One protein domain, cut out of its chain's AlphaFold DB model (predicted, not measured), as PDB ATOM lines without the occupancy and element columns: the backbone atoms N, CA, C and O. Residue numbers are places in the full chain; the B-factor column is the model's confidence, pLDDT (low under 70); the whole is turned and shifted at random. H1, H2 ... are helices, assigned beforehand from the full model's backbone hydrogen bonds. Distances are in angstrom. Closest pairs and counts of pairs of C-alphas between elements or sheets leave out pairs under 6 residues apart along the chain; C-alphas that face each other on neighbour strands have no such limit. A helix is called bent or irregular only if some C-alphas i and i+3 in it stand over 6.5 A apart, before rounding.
ATOM      1  N   PRO A  41      56.997  29.014 112.818       97.38
ATOM      2  CA  PRO A  41      57.223  30.374 112.323       97.38
ATOM      3  C   PRO A  41      55.946  31.221 112.246       97.38
ATOM      4  O   PRO A  41      55.987  32.419 112.533       97.38
ATOM      5  N   GLN A  42      54.808  30.595 111.925       96.88
ATOM      6  CA  GLN A  42      53.505  31.253 111.933       96.88
ATOM      7  C   GLN A  42      53.108  31.645 113.358       96.88
ATOM      8  O   GLN A  42      52.842  32.818 113.614       96.88
ATOM      9  N   ARG A  43      53.137  30.689 114.300       96.62
ATOM     10  CA  ARG A  43      52.776  30.942 115.707       96.62
ATOM     11  C   ARG A  43      53.649  32.023 116.329       96.62
ATOM     12  O   ARG A  43      53.132  32.938 116.954       96.62
ATOM     13  N   LEU A  44      54.960  31.956 116.093       97.06
ATOM     14  CA  LEU A  44      55.912  32.958 116.562       97.06
ATOM     15  C   LEU A  44      55.586  34.348 115.998       97.06
ATOM     16  O   LEU A  44      55.591  35.333 116.730       97.06
ATOM     17  N   THR A  45      55.290  34.439 114.702       97.44
ATOM     18  CA  THR A  45      54.948  35.718 114.063       97.44
ATOM     19  C   THR A  45      53.666  36.301 114.650       97.44
ATOM     20  O   THR A  45      53.633  37.476 115.008       97.44
ATOM     21  N   GLU A  46      52.627  35.487 114.807       96.06
ATOM     22  CA  GLU A  46      51.353  35.908 115.392       96.06
ATOM     23  C   GLU A  46      51.508  36.310 116.868       96.06
ATOM     24  O   GLU A  46      50.986  37.346 117.269       96.06
ATOM     25  N   GLU A  47      52.297  35.575 117.655       96.38
ATOM     26  CA  GLU A  47      52.576  35.888 119.063       96.38
ATOM     27  C   GLU A  47      53.343  37.209 119.232       96.38
ATOM     28  O   GLU A  47      53.086  37.977 120.164       96.38
ATOM     29  N   ARG A  48      54.306  37.492 118.345       97.06
ATOM     30  CA  ARG A  48      55.145  38.695 118.436       97.06
ATOM     31  C   ARG A  48      54.462  39.919 117.839       97.06
ATOM     32  O   ARG A  48      54.441  40.970 118.477       97.06
ATOM     33  N   CYS A  49      53.892  39.799 116.643       95.75
ATOM     34  CA  CYS A  49      53.242  40.910 115.949       95.75
ATOM     35  C   CYS A  49      51.856  41.224 116.532       95.75
ATOM     36  O   CYS A  49      51.489  42.395 116.615       95.75
ATOM     37  N   GLY A  50      51.143  40.200 117.017       95.56
ATOM     38  CA  GLY A  50      49.816  40.298 117.631       95.56
ATOM     39  C   GLY A  50      49.750  41.145 118.903       95.56
ATOM     40  O   GLY A  50      48.663  41.529 119.322       95.56
ATOM     41  N   ARG A  51      50.896  41.482 119.511       96.12
ATOM     42  CA  ARG A  51      50.954  42.292 120.740       96.12
ATOM     43  C   ARG A  51      50.444  43.718 120.557       96.12
ATOM     44  O   ARG A  51      49.991  44.319 121.525       96.12
ATOM     45  N   CYS A  52      50.558  44.266 119.349       96.44
ATOM     46  CA  CYS A  52      50.160  45.647 119.062       96.44
ATOM     47  C   CYS A  52      49.088  45.749 117.973       96.44
ATOM     48  O   CYS A  52      48.331  46.716 117.962       96.44
ATOM     49  N   HIS A  53      49.030  44.796 117.042       95.44
ATOM     50  CA  HIS A  53      48.042  44.763 115.963       95.44
ATOM     51  C   HIS A  53      47.868  43.334 115.445       95.44
ATOM     52  O   HIS A  53      48.806  42.539 115.502       95.44
ATOM     53  N   GLY A  54      46.712  43.000 114.883       94.25
ATOM     54  CA  GLY A  54      46.489  41.675 114.319       94.25
ATOM     55  C   GLY A  54      47.123  41.480 112.938       94.25
ATOM     56  O   GLY A  54      47.896  42.306 112.424       94.25
ATOM     57  N   VAL A  55      46.793  40.333 112.345       95.69
ATOM     58  CA  VAL A  55      47.267  39.880 111.027       95.69
ATOM     59  C   VAL A  55      46.839  40.810 109.892       95.69
ATOM     60  O   VAL A  55      47.576  41.006 108.925       95.69
ATOM     61  N   GLU A  56      45.700  41.477 110.054       95.50
ATOM     62  CA  GLU A  56      45.134  42.455 109.128       95.50
ATOM     63  C   GLU A  56      46.081  43.621 108.820       95.50
ATOM     64  O   GLU A  56      45.969  44.249 107.768       95.50
ATOM     65  N   ARG A  57      47.055  43.907 109.698       94.62
ATOM     66  CA  ARG A  57      48.020  44.987 109.469       94.62
ATOM     67  C   ARG A  57      49.088  44.627 108.438       94.62
ATOM     68  O   ARG A  57      49.563  45.523 107.742       94.62
ATOM     69  N   TYR A  58      49.500  43.362 108.371       94.44
ATOM     70  CA  TYR A  58      50.638  42.943 107.548       94.44
ATOM     71  C   TYR A  58      50.249  42.035 106.382       94.44
ATOM     72  O   TYR A  58      50.883  42.144 105.336       94.44
ATOM     73  N   ALA A  59      49.192  41.230 106.504       95.19
ATOM     74  CA  ALA A  59      48.756  40.322 105.442       95.19
ATOM     75  C   ALA A  59      48.441  41.003 104.092       95.19
ATOM     76  O   ALA A  59      48.769  40.420 103.061       95.19
ATOM     77  N   PRO A  60      47.880  42.231 104.037       96.00
ATOM     78  CA  PRO A  60      47.622  42.897 102.759       96.00
ATOM     79  C   PRO A  60      48.880  43.421 102.058       96.00
ATOM     80  O   PRO A  60      48.798  43.862 100.913       96.00
ATOM     81  N   THR A  61      50.032  43.462 102.739       94.00
ATOM     82  CA  THR A  61      51.248  44.023 102.150       94.00
ATOM     83  C   THR A  61      52.161  42.918 101.662       94.00
ATOM     84  O   THR A  61      52.617  42.111 102.459       94.00
ATOM     85  N   LEU A  62      52.505  42.941 100.379       95.94
ATOM     86  CA  LEU A  62      53.528  42.061  99.827       95.94
ATOM     87  C   LEU A  62      54.873  42.784  99.830       95.94
ATOM     88  O   LEU A  62      54.965  43.928  99.381       95.94
ATOM     89  N   ARG A  63      55.918  42.138 100.352       96.00
ATOM     90  CA  ARG A  63      57.283  42.691 100.351       96.00
ATOM     91  C   ARG A  63      58.305  41.632  99.985       96.00
ATOM     92  O   ARG A  63      58.110  40.444 100.227       96.00
ATOM     93  N   THR A  64      59.427  42.065  99.423       96.81
ATOM     94  CA  THR A  64      60.599  41.199  99.279       96.81
ATOM     95  C   THR A  64      61.149  40.844 100.661       96.81
ATOM     96  O   THR A  64      60.809  41.475 101.668       96.81
ATOM     97  N   ARG A  65      62.039  39.851 100.734       95.50
ATOM     98  CA  ARG A  65      62.696  39.493 101.999       95.50
ATOM     99  C   ARG A  65      63.416  40.687 102.638       95.50
ATOM    100  O   ARG A  65      63.310  40.875 103.845       95.50
ATOM    101  N   LEU A  66      64.074  41.526 101.832       94.12
ATOM    102  CA  LEU A  66      64.705  42.765 102.302       94.12
ATOM    103  C   LEU A  66      63.670  43.764 102.836       94.12
ATOM    104  O   LEU A  66      63.866  44.349 103.900       94.12
ATOM    105  N   GLY A  67      62.536  43.922 102.147       95.94
ATOM    106  CA  GLY A  67      61.442  44.766 102.627       95.94
ATOM    107  C   GLY A  67      60.844  44.282 103.955       95.94
ATOM    108  O   GLY A  67      60.484  45.099 104.812       95.94
ATOM    109  N   TRP A  68      60.765  42.967 104.168       97.75
ATOM    110  CA  TRP A  68      60.345  42.389 105.445       97.75
ATOM    111  C   TRP A  68      61.394  42.553 106.547       97.75
ATOM    112  O   TRP A  68      61.021  42.964 107.643       97.75
ATOM    113  N   GLU A  69      62.686  42.352 106.262       97.56
ATOM    114  CA  GLU A  69      63.777  42.663 107.206       97.56
ATOM    115  C   GLU A  69      63.694  44.110 107.691       97.56
ATOM    116  O   GLU A  69      63.727  44.380 108.895       97.56
ATOM    117  N   TRP A  70      63.520  45.050 106.759       97.31
ATOM    118  CA  TRP A  70      63.365  46.460 107.093       97.31
ATOM    119  C   TRP A  70      62.132  46.706 107.962       97.31
ATOM    120  O   TRP A  70      62.197  47.414 108.966       97.31
ATOM    121  N   THR A  71      61.005  46.085 107.612       97.69
ATOM    122  CA  THR A  71      59.750  46.227 108.359       97.69
ATOM    123  C   THR A  71      59.894  45.729 109.795       97.69
ATOM    124  O   THR A  71      59.556  46.456 110.727       97.69
ATOM    125  N   VAL A  72      60.433  44.523 109.989       97.62
ATOM    126  CA  VAL A  72      60.611  43.915 111.315       97.62
ATOM    127  C   VAL A  72      61.679  44.661 112.123       97.62
ATOM    128  O   VAL A  72      61.544  44.824 113.338       97.62
ATOM    129  N   THR A  73      62.714  45.188 111.469       97.88
ATOM    130  CA  THR A  73      63.720  46.048 112.109       97.88
ATOM    131  C   THR A  73      63.111  47.368 112.572       97.88
ATOM    132  O   THR A  73      63.310  47.760 113.719       97.88
ATOM    133  N   ARG A  74      62.289  48.021 111.742       97.69
ATOM    134  CA  ARG A  74      61.541  49.220 112.138       97.69
ATOM    135  C   ARG A  74      60.614  48.934 113.320       97.69
ATOM    136  O   ARG A  74      60.545  49.751 114.232       97.69
ATOM    137  N   MET A  75      59.940  47.779 113.338       97.38
ATOM    138  CA  MET A  75      59.108  47.381 114.479       97.38
ATOM    139  C   MET A  75      59.904  47.309 115.778       97.38
ATOM    140  O   MET A  75      59.448  47.844 116.781       97.38
ATOM    141  N   GLN A  76      61.102  46.725 115.759       96.38
ATOM    142  CA  GLN A  76      61.957  46.648 116.947       96.38
ATOM    143  C   GLN A  76      62.495  48.015 117.373       96.38
ATOM    144  O   GLN A  76      62.374  48.388 118.535       96.38
ATOM    145  N   LEU A  77      63.077  48.764 116.435       96.75
ATOM    146  CA  LEU A  77      63.841  49.972 116.756       96.75
ATOM    147  C   LEU A  77      62.967  51.208 116.977       96.75
ATOM    148  O   LEU A  77      63.316  52.062 117.783       96.75
ATOM    149  N   VAL A  78      61.855  51.323 116.248       97.44
ATOM    150  CA  VAL A  78      61.004  52.525 116.258       97.44
ATOM    151  C   VAL A  78      59.721  52.292 117.046       97.44
ATOM    152  O   VAL A  78      59.249  53.191 117.733       97.44
ATOM    153  N   ASN A  79      59.144  51.093 116.953       96.06
ATOM    154  CA  ASN A  79      57.859  50.773 117.577       96.06
ATOM    155  C   ASN A  79      57.991  49.904 118.839       96.06
ATOM    156  O   ASN A  79      56.974  49.562 119.436       96.06
ATOM    157  N   GLY A  80      59.217  49.565 119.258       95.94
ATOM    158  CA  GLY A  80      59.484  48.862 120.514       95.94
ATOM    159  C   GLY A  80      59.074  47.387 120.533       95.94
ATOM    160  O   GLY A  80      58.877  46.824 121.608       95.94
ATOM    161  N   ALA A  81      58.923  46.740 119.373       96.56
ATOM    162  CA  ALA A  81      58.642  45.309 119.320       96.56
ATOM    163  C   ALA A  81      59.812  44.512 119.915       96.56
ATOM    164  O   ALA A  81      60.952  44.635 119.475       96.56
ATOM    165  N   VAL A  82      59.524  43.664 120.900       95.81
ATOM    166  CA  VAL A  82      60.547  42.863 121.584       95.81
ATOM    167  C   VAL A  82      60.628  41.478 120.949       95.81
ATOM    168  O   VAL A  82      59.718  40.659 121.112       95.81
ATOM    169  N   LEU A  83      61.739  41.221 120.258       96.38
ATOM    170  CA  LEU A  83      62.093  39.920 119.689       96.38
ATOM    171  C   LEU A  83      63.333  39.368 120.395       96.38
ATOM    172  O   LEU A  83      64.294  40.101 120.634       96.38
ATOM    173  N   ALA A  84      63.323  38.079 120.716       96.12
ATOM    174  CA  ALA A  84      64.493  37.388 121.239       96.12
ATOM    175  C   ALA A  84      65.539  37.147 120.136       96.12
ATOM    176  O   ALA A  84      65.256  37.202 118.931       96.12
ATOM    177  N   SER A  85      66.773  36.850 120.549       94.69
ATOM    178  CA  SER A  85      67.856  36.512 119.625       94.69
ATOM    179  C   SER A  85      67.458  35.333 118.734       94.69
ATOM    180  O   SER A  85      67.082  34.276 119.233       94.69
ATOM    181  N   GLY A  86      67.560  35.507 117.418       95.31
ATOM    182  CA  GLY A  86      67.222  34.466 116.443       95.31
ATOM    183  C   GLY A  86      65.749  34.416 116.023       95.31
ATOM    184  O   GLY A  86      65.451  33.780 115.019       95.31
ATOM    185  N   GLU A  87      64.833  35.137 116.677       97.94
ATOM    186  CA  GLU A  87      63.422  35.163 116.251       97.94
ATOM    187  C   GLU A  87      63.214  35.974 114.972       97.94
ATOM    188  O   GLU A  87      62.448  35.572 114.097       97.94
ATOM    189  N   ARG A  88      63.931  37.099 114.825       98.06
ATOM    190  CA  ARG A  88      63.829  37.964 113.639       98.06
ATOM    191  C   ARG A  88      63.989  37.198 112.318       98.06
ATOM    192  O   ARG A  88      63.082  37.314 111.499       98.06
ATOM    193  N   PRO A  89      65.069  36.429 112.072       98.06
ATOM    194  CA  PRO A  89      65.218  35.722 110.802       98.06
ATOM    195  C   PRO A  89      64.119  34.677 110.560       98.06
ATOM    196  O   PRO A  89      63.740  34.479 109.409       98.06
ATOM    197  N   VAL A  90      63.571  34.051 111.612       98.44
ATOM    198  CA  VAL A  90      62.445  33.104 111.495       98.44
ATOM    199  C   VAL A  90      61.173  33.829 111.051       98.44
ATOM    200  O   VAL A  90      60.515  33.397 110.108       98.44
ATOM    201  N   ILE A  91      60.861  34.959 111.690       98.25
ATOM    202  CA  ILE A  91      59.696  35.791 111.359       98.25
ATOM    203  C   ILE A  91      59.821  36.344 109.938       98.25
ATOM    204  O   ILE A  91      58.890  36.246 109.145       98.25
ATOM    205  N   VAL A  92      60.982  36.900 109.589       98.31
ATOM    206  CA  VAL A  92      61.237  37.430 108.244       98.31
ATOM    207  C   VAL A  92      61.125  36.330 107.194       98.31
ATOM    208  O   VAL A  92      60.537  36.574 106.144       98.31
ATOM    209  N   GLY A  93      61.660  35.135 107.469       98.06
ATOM    210  CA  GLY A  93      61.530  33.974 106.590       98.06
ATOM    211  C   GLY A  93      60.064  33.678 106.290       98.06
ATOM    212  O   GLY A  93      59.644  33.795 105.140       98.06
ATOM    213  N   TYR A  94      59.271  33.448 107.340       98.00
ATOM    214  CA  TYR A  94      57.835  33.191 107.228       98.00
ATOM    215  C   TYR A  94      57.084  34.285 106.459       98.00
ATOM    216  O   TYR A  94      56.317  33.985 105.543       98.00
ATOM    217  N   LEU A  95      57.322  35.557 106.797       98.00
ATOM    218  CA  LEU A  95      56.665  36.687 106.141       98.00
ATOM    219  C   LEU A  95      57.040  36.786 104.661       98.00
ATOM    220  O   LEU A  95      56.184  37.088 103.836       98.00
ATOM    221  N   SER A  96      58.296  36.516 104.307       97.25
ATOM    222  CA  SER A  96      58.745  36.558 102.914       97.25
ATOM    223  C   SER A  96      58.243  35.384 102.076       97.25
ATOM    224  O   SER A  96      58.007  35.559 100.885       97.25
ATOM    225  N   GLU A  97      58.048  34.217 102.685       96.38
ATOM    226  CA  GLU A  97      57.511  33.032 102.010       96.38
ATOM    227  C   GLU A  97      55.991  33.124 101.834       96.38
ATOM    228  O   GLU A  97      55.463  32.751 100.791       96.38
ATOM    229  N   THR A  98      55.292  33.671 102.832       96.94
ATOM    230  CA  THR A  98      53.820  33.724 102.862       96.94
ATOM    231  C   THR A  98      53.266  35.005 102.230       96.94
ATOM    232  O   THR A  98      52.240  34.977 101.555       96.94
ATOM    233  N   TYR A  99      53.954  36.135 102.416       96.31
ATOM    234  CA  TYR A  99      53.560  37.472 101.948       96.31
ATOM    235  C   TYR A  99      54.671  38.104 101.088       96.31
ATOM    236  O   TYR A  99      54.990  39.297 101.186       96.31
ATOM    237  N   GLY A 100      55.313  37.273 100.268       94.75
ATOM    238  CA  GLY A 100      56.389  37.665  99.366       94.75
ATOM    239  C   GLY A 100      55.910  38.532  98.204       94.75
ATOM    240  O   GLY A 100      54.880  38.273  97.585       94.75
ATOM    241  N   ALA A 101      56.686  39.562  97.875       93.75
ATOM    242  CA  ALA A 101      56.525  40.306  96.632       93.75
ATOM    243  C   ALA A 101      56.913  39.454  95.402       93.75
ATOM    244  O   ALA A 101      57.717  38.524  95.529       93.75
ATOM    245  N   PRO A 102      56.407  39.786  94.197       93.06
ATOM    246  CA  PRO A 102      56.763  39.084  92.967       93.06
ATOM    247  C   PRO A 102      58.277  39.033  92.718       93.06
ATOM    248  O   PRO A 102      58.987  40.018  92.936       93.06
ATOM    249  N   LEU A 103      58.761  37.921  92.154       88.12
ATOM    250  CA  LEU A 103      60.185  37.711  91.852       88.12
ATOM    251  C   LEU A 103      60.788  38.839  91.004       88.12
ATOM    252  O   LEU A 103      61.928  39.229  91.230       88.12
ATOM    253  N   ALA A 104      60.023  39.399  90.064       91.50
ATOM    254  CA  ALA A 104      60.476  40.516  89.238       91.50
ATOM    255  C   ALA A 104      60.889  41.738  90.078       91.50
ATOM    256  O   ALA A 104      61.902  42.366  89.781       91.50
ATOM    257  N   GLN A 105      60.151  42.040  91.154       89.31
ATOM    258  CA  GLN A 105      60.502  43.126  92.071       89.31
ATOM    259  C   GLN A 105      61.782  42.792  92.841       89.31
ATOM    260  O   GLN A 105      62.679  43.626  92.913       89.31
ATOM    261  N   ALA A 106      61.923  41.554  93.327       88.12
ATOM    262  CA  ALA A 106      63.148  41.114  93.993       88.12
ATOM    263  C   ALA A 106      64.376  41.202  93.068       88.12
ATOM    264  O   ALA A 106      65.419  41.708  93.471       88.12
ATOM    265  N   VAL A 107      64.260  40.756  91.814       91.62
ATOM    266  CA  VAL A 107      65.348  40.837  90.825       91.62
ATOM    267  C   VAL A 107      65.708  42.289  90.522       91.62
ATOM    268  O   VAL A 107      66.892  42.617  90.475       91.62
ATOM    269  N   ALA A 108      64.715  43.166  90.355       92.81
ATOM    270  CA  ALA A 108      64.952  44.587  90.123       92.81
ATOM    271  C   ALA A 108      65.682  45.251  91.304       92.81
ATOM    272  O   ALA A 108      66.636  45.999  91.085       92.81
ATOM    273  N   GLU A 109      65.287  44.941  92.545       90.94
ATOM    274  CA  GLU A 109      65.966  45.421  93.757       90.94
ATOM    275  C   GLU A 109      67.437  44.984  93.787       90.94
ATOM    276  O   GLU A 109      68.333  45.815  93.951       90.94
ATOM    277  N   TRP A 110      67.710  43.694  93.564       89.06
ATOM    278  CA  TRP A 110      69.081  43.177  93.547       89.06
ATOM    279  C   TRP A 110      69.918  43.751  92.401       89.06
ATOM    280  O   TRP A 110      71.087  44.084  92.606       89.06
ATOM    281  N   ALA A 111      69.334  43.923  91.213       93.25
ATOM    282  CA  ALA A 111      70.017  44.528  90.074       93.25
ATOM    283  C   ALA A 111      70.397  45.992  90.349       93.25
ATOM    284  O   ALA A 111      71.524  46.398  90.067       93.25
ATOM    285  N   ALA A 112      69.493  46.773  90.947       93.00
ATOM    286  CA  ALA A 112      69.764  48.158  91.318       93.00
ATOM    287  C   ALA A 112      70.905  48.262  92.345       93.00
ATOM    288  O   ALA A 112      71.814  49.078  92.173       93.00
ATOM    289  N   LEU A 113      70.910  47.402  93.372       90.62
ATOM    290  CA  LEU A 113      71.993  47.355  94.359       90.62
ATOM    291  C   LEU A 113      73.337  46.968  93.726       90.62
ATOM    292  O   LEU A 113      74.354  47.597  94.017       90.62
ATOM    293  N   ALA A 114      73.344  45.981  92.828       93.62
ATOM    294  CA  ALA A 114      74.556  45.559  92.128       93.62
ATOM    295  C   ALA A 114      75.125  46.681  91.241       93.62
ATOM    296  O   ALA A 114      76.334  46.922  91.243       93.62
ATOM    297  N   LEU A 115      74.259  47.408  90.528       94.88
ATOM    298  CA  LEU A 115      74.662  48.555  89.714       94.88
ATOM    299  C   LEU A 115      75.272  49.667  90.569       94.88
ATOM    300  O   LEU A 115      76.361  50.142  90.247       94.88
ATOM    301  N   LEU A 116      74.628  50.042  91.679       94.88
ATOM    302  CA  LEU A 116      75.151  51.056  92.600       94.88
ATOM    303  C   LEU A 116      76.518  50.658  93.174       94.88
ATOM    304  O   LEU A 116      77.424  51.490  93.229       94.88
ATOM    305  N   ALA A 117      76.696  49.386  93.538       93.69
ATOM    306  CA  ALA A 117      77.967  48.869  94.040       93.69
ATOM    307  C   ALA A 117      79.084  48.863  92.977       93.69
ATOM    308  O   ALA A 117      80.258  48.996  93.319       93.69
ATOM    309  N   ALA A 118      78.743  48.749  91.690       94.56
ATOM    310  CA  ALA A 118      79.711  48.759  90.594       94.56
ATOM    311  C   ALA A 118      80.179  50.174  90.193       94.56
ATOM    312  O   ALA A 118      81.249  50.316  89.591       94.56
ATOM    313  N   LEU A 119      79.430  51.233  90.538       94.12
ATOM    314  CA  LEU A 119      79.748  52.617  90.153       94.12
ATOM    315  C   LEU A 119      81.139  53.100  90.612       94.12
ATOM    316  O   LEU A 119      81.841  53.688  89.787       94.12
ATOM    317  N   PRO A 120      81.604  52.857  91.855       93.88
ATOM    318  CA  PRO A 120      82.936  53.283  92.289       93.88
ATOM    319  C   PRO A 120      84.060  52.592  91.510       93.88
ATOM    320  O   PRO A 120      85.042  53.236  91.149       93.88
ATOM    321  N   ALA A 121      83.902  51.300  91.207       91.31
ATOM    322  CA  ALA A 121      84.870  50.533  90.425       91.31
ATOM    323  C   ALA A 121      84.908  51.010  88.967       91.31
ATOM    324  O   ALA A 121      85.985  51.243  88.417       91.31
ATOM    325  N   ALA A 122      83.739  51.236  88.361       90.81
ATOM    326  CA  ALA A 122      83.634  51.803  87.022       90.81
ATOM    327  C   ALA A 122      84.252  53.209  86.959       90.81
ATOM    328  O   ALA A 122      85.048  53.499  86.064       90.81
ATOM    329  N   TRP A 123      83.961  54.067  87.942       92.31
ATOM    330  CA  TRP A 123      84.557  55.399  88.053       92.31
ATOM    331  C   TRP A 123      86.078  55.336  88.218       92.31
ATOM    332  O   TRP A 123      86.801  56.070  87.541       92.31
ATOM    333  N   TRP A 124      86.578  54.432  89.064       91.94
ATOM    334  CA  TRP A 124      88.009  54.222  89.269       91.94
ATOM    335  C   TRP A 124      88.705  53.764  87.981       91.94
ATOM    336  O   TRP A 124      89.704  54.369  87.590       91.94
ATOM    337  N   LEU A 125      88.136  52.793  87.261       92.69
ATOM    338  CA  LEU A 125      88.652  52.313  85.973       92.69
ATOM    339  C   LEU A 125      88.670  53.419  84.909       92.69
ATOM    340  O   LEU A 125      89.666  53.595  84.201       92.69
ATOM    341  N   VAL A 126      87.594  54.205  84.805       91.19
ATOM    342  CA  VAL A 126      87.516  55.342  83.873       91.19
ATOM    343  C   VAL A 126      88.561  56.402  84.224       91.19
ATOM    344  O   VAL A 126      89.262  56.901  83.340       91.19
ATOM    345  N   ARG A 127      88.721  56.726  85.512       92.50
ATOM    346  CA  ARG A 127      89.723  57.687  85.989       92.50
ATOM    347  C   ARG A 127      91.150  57.193  85.747       92.50
ATOM    348  O   ARG A 127      91.999  57.986  85.340       92.50
ATOM    349  N   GLN A 128      91.417  55.907  85.966       89.94
ATOM    350  CA  GLN A 128      92.721  55.289  85.725       89.94
ATOM    351  C   GLN A 128      93.094  55.352  84.241       89.94
ATOM    352  O   GLN A 128      94.192  55.803  83.917       89.94
ATOM    353  N   ARG A 129      92.160  55.009  83.340       89.94
ATOM    354  CA  ARG A 129      92.370  55.129  81.889       89.94
ATOM    355  C   ARG A 129      92.684  56.568  81.481       89.94
ATOM    356  O   ARG A 129      93.677  56.799  80.796       89.94
ATOM    357  N   ARG A 130      91.910  57.553  81.955       88.38
ATOM    358  CA  ARG A 130      92.165  58.979  81.662       88.38
ATOM    359  C   ARG A 130      93.551  59.436  82.125       88.38
ATOM    360  O   ARG A 130      94.234  60.130  81.382       88.38
ATOM    361  N   ARG A 131      93.996  59.013  83.314       85.31
ATOM    362  CA  ARG A 131      95.352  59.310  83.809       85.31
ATOM    363  C   ARG A 131      96.434  58.681  82.932       85.31
ATOM    364  O   ARG A 131      97.372  59.377  82.575       85.31
TER     365      ARG A 131
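This is residues 41 to 131 of the 137 residues of the protein "Dehyd-heme_bind domain-containing protein" of Pelomicrobium methylotrophicum (UniProt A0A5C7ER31). A small head of three helices, with H1 and H2 both packed on H3, has one long bent helix, H4, as an arm. Residues 111 to 131 of H4 stick out free of the rest, and with them the whole spans 60 A along its longest axis, while the body without them spans 33 A. The printed part has 91 residues with four named helices in the order H1, H2, H3, H4 and no named strand, and its class is all helix. It is only just loose, close to extended, with a radius of gyration of the C-alphas of 18.1 A, and it spans 60 by 26 by 19 A.

H1 is residues 41 to 49, beginning at C-alpha 41 at (57.223, 30.374, 112.323), and is 11.8 A from first to last C-alpha. Residues 50 to 64 hold no named element. H2, residues 65 to 77, is 18.1 A long. H3, residues 87 to 98, is 16.5 A long and begins at C-alpha 87 at (63.422, 35.163, 116.251). H4, residues 103 to 131, was assigned as one helix by its hydrogen bonds but is bent, with C-alphas 117 and 120 at 6.9 A from each other. Its arm H4a, residues 103 to 117, is 21.1 A long. Its arm H4b, residues 120 to 131, is 16.2 A long and ends at C-alpha 131 at (95.352, 59.310, 83.809).

H1 touches H3, and their closest C-alphas, those of Thr 45 and Ile 91, are 5.5 A apart. These two run opposite ways at a steep tilt of 68 degrees, only just short of about perpendicular. H2 and H3 form a helical hairpin and touch, with the C-alphas of Arg 65 and Ser 96 closest at 5.0 A. They run opposite ways at a steep tilt of 41 degrees. H1 and H2 are apart. H4a is near H2, with 6 pairs of C-alphas within 10 A, but is apart from H1 and H3. H4b is apart from H1, H2 and H3. The lines of H4a and H4b stand at a steep tilt of 37 degrees, only just past shallow. In H1, H2, H3, H4a and H4b every O i to N i+4 pair is within hydrogen-bond range.

The two C-alphas farthest apart are those of Arg 43 and Arg 131, at 60.3 A. Without residues 111 to 131, which stand free, the body of 70 residues spans 33 by 22 by 20 A and has a radius of gyration of 11.8 A. The printed part has no cut. The link from H1 to H2 is long, with 15 residues; that from H2 to H3 is short, with 9; and that from H3 to H4 is tight, with 4. The mean pLDDT of the printed part is 94.9, and no printed residue is under 70.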